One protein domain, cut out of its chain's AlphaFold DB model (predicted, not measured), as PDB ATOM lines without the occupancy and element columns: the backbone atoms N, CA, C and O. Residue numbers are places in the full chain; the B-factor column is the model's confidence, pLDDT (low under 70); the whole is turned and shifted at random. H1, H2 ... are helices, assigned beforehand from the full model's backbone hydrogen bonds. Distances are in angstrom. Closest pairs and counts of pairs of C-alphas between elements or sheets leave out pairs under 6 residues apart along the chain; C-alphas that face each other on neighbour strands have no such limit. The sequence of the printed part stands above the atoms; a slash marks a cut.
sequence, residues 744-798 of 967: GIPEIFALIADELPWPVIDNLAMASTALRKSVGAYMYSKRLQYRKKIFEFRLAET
ATOM      1  N   GLY A 744     220.702 213.647 250.759       63.75
ATOM      2  CA  GLY A 744     219.812 213.357 251.887       63.75
ATOM      3  C   GLY A 744     219.829 214.380 253.028       63.75
ATOM      4  O   GLY A 744     218.956 214.309 253.891       63.75
ATOM      5  N   ILE A 745     220.790 215.314 253.058       77.44
ATOM      6  CA  ILE A 745     220.940 216.311 254.134       77.44
ATOM      7  C   ILE A 745     221.120 217.714 253.516       77.44
ATOM      8  O   ILE A 745     222.255 218.147 253.281       77.44
ATOM      9  N   PRO A 746     220.018 218.441 253.235       70.81
ATOM     10  CA  PRO A 746     220.052 219.757 252.588       70.81
ATOM     11  C   PRO A 746     220.911 220.800 253.316       70.81
ATOM     12  O   PRO A 746     221.470 221.685 252.676       70.81
ATOM     13  N   GLU A 747     221.046 220.691 254.637       72.75
ATOM     14  CA  GLU A 747     221.867 221.570 255.470       72.75
ATOM     15  C   GLU A 747     223.366 221.424 255.169       72.75
ATOM     16  O   GLU A 747     224.077 222.425 255.112       72.75
ATOM     17  N   ILE A 748     223.847 220.198 254.922       74.50
ATOM     18  CA  ILE A 748     225.245 219.950 254.530       74.50
ATOM     19  C   ILE A 748     225.478 220.466 253.110       74.50
ATOM     20  O   ILE A 748     226.485 221.125 252.857       74.50
ATOM     21  N   PHE A 749     224.525 220.234 252.200       83.88
ATOM     22  CA  PHE A 749     224.608 220.786 250.850       83.88
ATOM     23  C   PHE A 749     224.661 222.323 250.859       83.88
ATOM     24  O   PHE A 749     225.473 222.903 250.147       83.88
ATOM     25  N   ALA A 750     223.848 222.986 251.688       76.62
ATOM     26  CA  ALA A 750     223.838 224.443 251.800       76.62
ATOM     27  C   ALA A 750     225.161 225.011 252.345       76.62
ATOM     28  O   ALA A 750     225.615 226.028 251.836       76.62
ATOM     29  N   LEU A 751     225.791 224.348 253.325       81.94
ATOM     30  CA  LEU A 751     227.107 224.745 253.842       81.94
ATOM     31  C   LEU A 751     228.207 224.600 252.779       81.94
ATOM     32  O   LEU A 751     229.023 225.498 252.617       81.94
ATOM     33  N   ILE A 752     228.206 223.503 252.017       81.81
ATOM     34  CA  ILE A 752     229.169 223.294 250.922       81.81
ATOM     35  C   ILE A 752     228.930 224.306 249.786       81.81
ATOM     36  O   ILE A 752     229.878 224.855 249.233       81.81
ATOM     37  N   ALA A 753     227.671 224.604 249.457       84.19
ATOM     38  CA  ALA A 753     227.301 225.558 248.411       84.19
ATOM     39  C   ALA A 753     227.471 227.042 248.807       84.19
ATOM     40  O   ALA A 753     227.256 227.914 247.963       84.19
ATOM     41  N   ASP A 754     227.827 227.350 250.060       84.62
ATOM     42  CA  ASP A 754     228.256 228.692 250.490       84.62
ATOM     43  C   ASP A 754     229.765 228.925 250.257       84.62
ATOM     44  O   ASP A 754     230.177 230.065 250.065       84.62
ATOM     45  N   GLU A 755     230.571 227.857 250.200       88.12
ATOM     46  CA  GLU A 755     232.035 227.911 250.017       88.12
ATOM     47  C   GLU A 755     232.490 227.635 248.563       88.12
ATOM     48  O   GLU A 755     233.661 227.815 248.223       88.12
ATOM     49  N   LEU A 756     231.590 227.179 247.678       87.00
ATOM     50  CA  LEU A 756     231.917 226.832 246.286       87.00
ATOM     51  C   LEU A 756     231.680 227.991 245.293       87.00
ATOM     52  O   LEU A 756     230.632 228.637 245.334       87.00
ATOM     53  N   PRO A 757     232.585 228.218 244.318       81.44
ATOM     54  CA  PRO A 757     232.374 229.205 243.262       81.44
ATOM     55  C   PRO A 757     231.314 228.742 242.250       81.44
ATOM     56  O   PRO A 757     231.226 227.557 241.915       81.44
ATOM     57  N   TRP A 758     230.541 229.691 241.706       74.62
ATOM     58  CA  TRP A 758     229.350 229.424 240.881       74.62
ATOM     59  C   TRP A 758     229.496 228.361 239.777       74.62
ATOM     60  O   TRP A 758     228.653 227.463 239.743       74.62
ATOM     61  N   PRO A 759     230.549 228.364 238.933       84.44
ATOM     62  CA  PRO A 759     230.708 227.351 237.886       84.44
ATOM     63  C   PRO A 759     230.769 225.911 238.419       84.44
ATOM     64  O   PRO A 759     230.343 224.980 237.738       84.44
ATOM     65  N   VAL A 760     231.259 225.705 239.647       83.69
ATOM     66  CA  VAL A 760     231.307 224.377 240.281       83.69
ATOM     67  C   VAL A 760     229.917 223.955 240.766       83.69
ATOM     68  O   VAL A 760     229.549 222.792 240.611       83.69
ATOM     69  N   ILE A 761     229.115 224.892 241.285       81.81
ATOM     70  CA  ILE A 761     227.727 224.630 241.697       81.81
ATOM     71  C   ILE A 761     226.859 224.279 240.477       81.81
ATOM     72  O   ILE A 761     226.086 223.321 240.541       81.81
ATOM     73  N   ASP A 762     227.023 224.981 239.354       77.38
ATOM     74  CA  ASP A 762     226.297 224.677 238.114       77.38
ATOM     75  C   ASP A 762     226.734 223.337 237.500       77.38
ATOM     76  O   ASP A 762     225.885 222.540 237.097       77.38
ATOM     77  N   ASN A 763     228.031 223.010 237.515       81.44
ATOM     78  CA  ASN A 763     228.512 221.692 237.080       81.44
ATOM     79  C   ASN A 763     227.958 220.552 237.964       81.44
ATOM     80  O   ASN A 763     227.523 219.523 237.444       81.44
ATOM     81  N   LEU A 764     227.871 220.752 239.286       77.12
ATOM     82  CA  LEU A 764     227.201 219.824 240.211       77.12
ATOM     83  C   LEU A 764     225.686 219.716 239.941       77.12
ATOM     84  O   LEU A 764     225.118 218.623 240.023       77.12
ATOM     85  N   ALA A 765     225.025 220.818 239.571       80.50
ATOM     86  CA  ALA A 765     223.618 220.836 239.168       80.50
ATOM     87  C   ALA A 765     223.376 220.118 237.828       80.50
ATOM     88  O   ALA A 765     222.305 219.539 237.613       80.50
ATOM     89  N   MET A 766     224.354 220.128 236.920       80.12
ATOM     90  CA  MET A 766     224.292 219.362 235.678       80.12
ATOM     91  C   MET A 766     224.471 217.863 235.937       80.12
ATOM     92  O   MET A 766     223.644 217.086 235.458       80.12
ATOM     93  N   ALA A 767     225.456 217.480 236.758       80.00
ATOM     94  CA  ALA A 767     225.845 216.092 237.026       80.00
ATOM     95  C   ALA A 767     224.773 215.217 237.710       80.00
ATOM     96  O   ALA A 767     224.825 213.993 237.601       80.00
ATOM     97  N   SER A 768     223.791 215.794 238.414       87.88
ATOM     98  CA  SER A 768     222.683 215.024 239.001       87.88
ATOM     99  C   SER A 768     221.371 215.803 239.031       87.88
ATOM    100  O   SER A 768     221.300 216.928 239.522       87.88
ATOM    101  N   THR A 769     220.284 215.164 238.592       73.81
ATOM    102  CA  THR A 769     218.916 215.713 238.663       73.81
ATOM    103  C   THR A 769     218.430 215.929 240.099       73.81
ATOM    104  O   THR A 769     217.535 216.746 240.327       73.81
ATOM    105  N   ALA A 770     219.021 215.232 241.073       75.25
ATOM    106  CA  ALA A 770     218.737 215.419 242.488       75.25
ATOM    107  C   ALA A 770     219.507 216.623 243.058       75.25
ATOM    108  O   ALA A 770     218.892 217.487 243.684       75.25
ATOM    109  N   LEU A 771     220.803 216.761 242.737       78.75
ATOM    110  CA  LEU A 771     221.568 217.977 243.057       78.75
ATOM    111  C   LEU A 771     220.951 219.215 242.398       78.75
ATOM    112  O   LEU A 771     220.814 220.235 243.061       78.75
ATOM    113  N   ARG A 772     220.465 219.120 241.153       83.06
ATOM    114  CA  ARG A 772     219.758 220.212 240.458       83.06
ATOM    115  C   ARG A 772     218.556 220.749 241.245       83.06
ATOM    116  O   ARG A 772     218.320 221.955 241.258       83.06
ATOM    117  N   LYS A 773     217.812 219.874 241.933       80.19
ATOM    118  CA  LYS A 773     216.691 220.269 242.806       80.19
ATOM    119  C   LYS A 773     217.185 220.957 244.082       80.19
ATOM    120  O   LYS A 773     216.632 221.992 244.447       80.19
ATOM    121  N   SER A 774     218.243 220.441 244.711       79.94
ATOM    122  CA  SER A 774     218.866 221.061 245.892       79.94
ATOM    123  C   SER A 774     219.477 222.431 245.578       79.94
ATOM    124  O   SER A 774     219.215 223.390 246.300       79.94
ATOM    125  N   VAL A 775     220.193 222.562 244.455       84.25
ATOM    126  CA  VAL A 775     220.717 223.834 243.925       84.25
ATOM    127  C   VAL A 775     219.581 224.811 243.643       84.25
ATOM    128  O   VAL A 775     219.649 225.952 244.086       84.25
ATOM    129  N   GLY A 776     218.500 224.375 242.986       82.69
ATOM    130  CA  GLY A 776     217.328 225.220 242.734       82.69
ATOM    131  C   GLY A 776     216.657 225.733 244.016       82.69
ATOM    132  O   GLY A 776     216.307 226.912 244.103       82.69
ATOM    133  N   ALA A 777     216.522 224.883 245.038       78.12
ATOM    134  CA  ALA A 777     215.979 225.267 246.343       78.12
ATOM    135  C   ALA A 777     216.912 226.227 247.109       78.12
ATOM    136  O   ALA A 777     216.450 227.222 247.675       78.12
ATOM    137  N   TYR A 778     218.221 225.970 247.079       84.88
ATOM    138  CA  TYR A 778     219.260 226.826 247.656       84.88
ATOM    139  C   TYR A 778     219.295 228.209 246.984       84.88
ATOM    140  O   TYR A 778     219.189 229.226 247.670       84.88
ATOM    141  N   MET A 779     219.306 228.254 245.647       77.62
ATOM    142  CA  MET A 779     219.176 229.473 244.838       77.62
ATOM    143  C   MET A 779     217.917 230.264 245.193       77.62
ATOM    144  O   MET A 779     217.988 231.469 245.429       77.62
ATOM    145  N   TYR A 780     216.759 229.600 245.273       69.88
ATOM    146  CA  TYR A 780     215.505 230.254 245.646       69.88
ATOM    147  C   TYR A 780     215.578 230.852 247.062       69.88
ATOM    148  O   TYR A 780     215.169 231.995 247.267       69.88
ATOM    149  N   SER A 781     216.170 230.127 248.019       77.44
ATOM    150  CA  SER A 781     216.396 230.595 249.392       77.44
ATOM    151  C   SER A 781     217.330 231.813 249.450       77.44
ATOM    152  O   SER A 781     216.956 232.849 250.002       77.44
ATOM    153  N   LYS A 782     218.507 231.751 248.810       75.06
ATOM    154  CA  LYS A 782     219.470 232.866 248.745       75.06
ATOM    155  C   LYS A 782     218.882 234.084 248.030       75.06
ATOM    156  O   LYS A 782     219.016 235.198 248.530       75.06
ATOM    157  N   ARG A 783     218.143 233.894 246.930       66.88
ATOM    158  CA  ARG A 783     217.438 234.977 246.215       66.88
ATOM    159  C   ARG A 783     216.344 235.620 247.075       66.88
ATOM    160  O   ARG A 783     216.160 236.835 247.004       66.88
ATOM    161  N   LEU A 784     215.656 234.843 247.917       65.88
ATOM    162  CA  LEU A 784     214.684 235.359 248.886       65.88
ATOM    163  C   LEU A 784     215.371 236.146 250.017       65.88
ATOM    164  O   LEU A 784     214.917 237.237 250.351       65.88
ATOM    165  N   GLN A 785     216.488 235.646 250.559       69.69
ATOM    166  CA  GLN A 785     217.293 236.361 251.561       69.69
ATOM    167  C   GLN A 785     217.888 237.664 251.008       69.69
ATOM    168  O   GLN A 785     217.875 238.679 251.699       69.69
ATOM    169  N   TYR A 786     218.370 237.662 249.764       64.88
ATOM    170  CA  TYR A 786     218.907 238.848 249.096       64.88
ATOM    171  C   TYR A 786     217.817 239.897 248.840       64.88
ATOM    172  O   TYR A 786     217.983 241.054 249.218       64.88
ATOM    173  N   ARG A 787     216.647 239.486 248.322       63.25
ATOM    174  CA  ARG A 787     215.470 240.368 248.214       63.25
ATOM    175  C   ARG A 787     215.030 240.916 249.573       63.25
ATOM    176  O   ARG A 787     214.712 242.097 249.659       63.25
ATOM    177  N   LYS A 788     215.061 240.103 250.637       70.88
ATOM    178  CA  LYS A 788     214.778 240.555 252.007       70.88
ATOM    179  C   LYS A 788     215.803 241.592 252.487       70.88
ATOM    180  O   LYS A 788     215.385 242.621 252.996       70.88
ATOM    181  N   LYS A 789     217.106 241.381 252.264       66.19
ATOM    182  CA  LYS A 789     218.158 242.355 252.609       66.19
ATOM    183  C   LYS A 789     218.019 243.676 251.844       66.19
ATOM    184  O   LYS A 789     218.137 244.723 252.463       66.19
ATOM    185  N   ILE A 790     217.717 243.646 250.541       66.06
ATOM    186  CA  ILE A 790     217.427 244.866 249.758       66.06
ATOM    187  C   ILE A 790     216.189 245.587 250.305       66.06
ATOM    188  O   ILE A 790     216.183 246.809 250.408       66.06
ATOM    189  N   PHE A 791     215.147 244.840 250.677       61.34
ATOM    190  CA  PHE A 791     213.930 245.413 251.246       61.34
ATOM    191  C   PHE A 791     214.174 246.038 252.631       61.34
ATOM    192  O   PHE A 791     213.692 247.131 252.903       61.34
ATOM    193  N   GLU A 792     214.972 245.387 253.482       66.06
ATOM    194  CA  GLU A 792     215.407 245.922 254.781       66.06
ATOM    195  C   GLU A 792     216.343 247.135 254.632       66.06
ATOM    196  O   GLU A 792     216.273 248.045 255.450       66.06
ATOM    197  N   PHE A 793     217.160 247.189 253.574       64.19
ATOM    198  CA  PHE A 793     218.001 248.344 253.244       64.19
ATOM    199  C   PHE A 793     217.161 249.551 252.797       64.19
ATOM    200  O   PHE A 793     217.255 250.607 253.411       64.19
ATOM    201  N   ARG A 794     216.262 249.382 251.815       60.81
ATOM    202  CA  ARG A 794     215.348 250.455 251.369       60.81
ATOM    203  C   ARG A 794     214.396 250.933 252.470       60.81
ATOM    204  O   ARG A 794     213.989 252.088 252.481       60.81
ATOM    205  N   LEU A 795     214.050 250.060 253.418       59.28
ATOM    206  CA  LEU A 795     213.304 250.459 254.612       59.28
ATOM    207  C   LEU A 795     214.127 251.278 255.607       59.28
ATOM    208  O   LEU A 795     213.529 252.045 256.346       59.28
ATOM    209  N   ALA A 796     215.455 251.148 255.636       59.69
ATOM    210  CA  ALA A 796     216.311 251.973 256.490       59.69
ATOM    211  C   ALA A 796     216.521 253.397 255.934       59.69
ATOM    212  O   ALA A 796     216.903 254.290 256.686       59.69
ATOM    213  N   GLU A 797     216.258 253.611 254.640       58.56
ATOM    214  CA  GLU A 797     216.234 254.936 253.996       58.56
ATOM    215  C   GLU A 797     214.933 255.698 254.310       58.56
ATOM    216  O   GLU A 797     214.924 256.925 254.369       58.56
ATOM    217  N   THR A 798     213.830 254.981 254.557       51.22
ATOM    218  CA  THR A 798     212.610 255.560 255.139       51.22
ATOM    219  C   THR A 798     212.729 255.641 256.661       51.22
ATOM    220  O   THR A 798     213.212 254.699 257.281       51.22
TER     221      THR A 798
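What this domain is: This is residues 744 to 798 of the 967 residues of an uncharacterized protein of Penicillium antarcticum (UniProt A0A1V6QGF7). One long helix, H3, has a small head at its first end, where the two short helices H1 and H2 gather, while residues 783 to 798, the far part of H3 and the last printed residue, stick out as a bare arm. H2 and H3 make a helical hairpin, and H1 runs crosswise to H3 beside the same end. The printed part has 55 residues with three named helices, H1, H2 and H3 in that order along the chain, and no named strand; the class is all helix. The whole is loose, with a radius of gyration of the C-alphas of 13.8 A, and spans 45 by 22 by 17 A, the arm making the length.

How they stand to each other: The longest helix is H3, residues 769 to 797. It touches H2, residues 758 to 767, with its residues 771 to 775 alone. The closest C-alphas of H2 and H3 are those of Ala 765 and Arg 772, 4.1 A apart. The two form a helical hairpin, running opposite ways at a shallow tilt of 32 degrees, only just short of steep. H1, residues 746 to 755, and H3 only just touch, with 3 pairs of C-alphas within 8 A. H3 touches H1 with its residues 774 to 778 alone, and the closest C-alphas of the two are those of Ala 750 and Tyr 778, 6.6 A apart. H1 and H3 run the same way at a steep tilt of 67 degrees. H1 and H2 are close but not clearly touching; their closest C-alphas, those of Ala 753 and Ile 761, are 6.8 A apart. They run opposite ways at a steep tilt of 40 degrees. In H2 every O i to N i+4 pair is within hydrogen-bond range; in H1 it is 5 of 6 and in H3 24 of 25.

Where its parts are: H3 has 29 residues and measures 42.2 A from C-alpha 769 at (218.916, 215.713, 238.663) to C-alpha 797 at (216.234, 254.936, 253.996). H2 has 10 residues and measures 14.3 A from first to last C-alpha. H1 also has 10 residues and measures 14.7 A, beginning with C-alpha 746 at (220.052, 219.757, 252.588).

The domain as a whole: The two C-alphas farthest apart are those of Ala 767 and Thr 798, at 45.4 A. Residues 783 to 798, of which 783 to 797 belong to H3, stand free, and so do residues 755 to 760, of which 758 to 760 belong to H2. The body without these stretches has 33 residues and spans 19 by 18 by 13 A. The printed part has no cut, and the links H1 to H2 and H2 to H3 are tight. The mean pLDDT of the printed part is 74.8; 17 residues are under 70, namely residue 744, residue 780, residues 783 to 787 and residues 789 to 798.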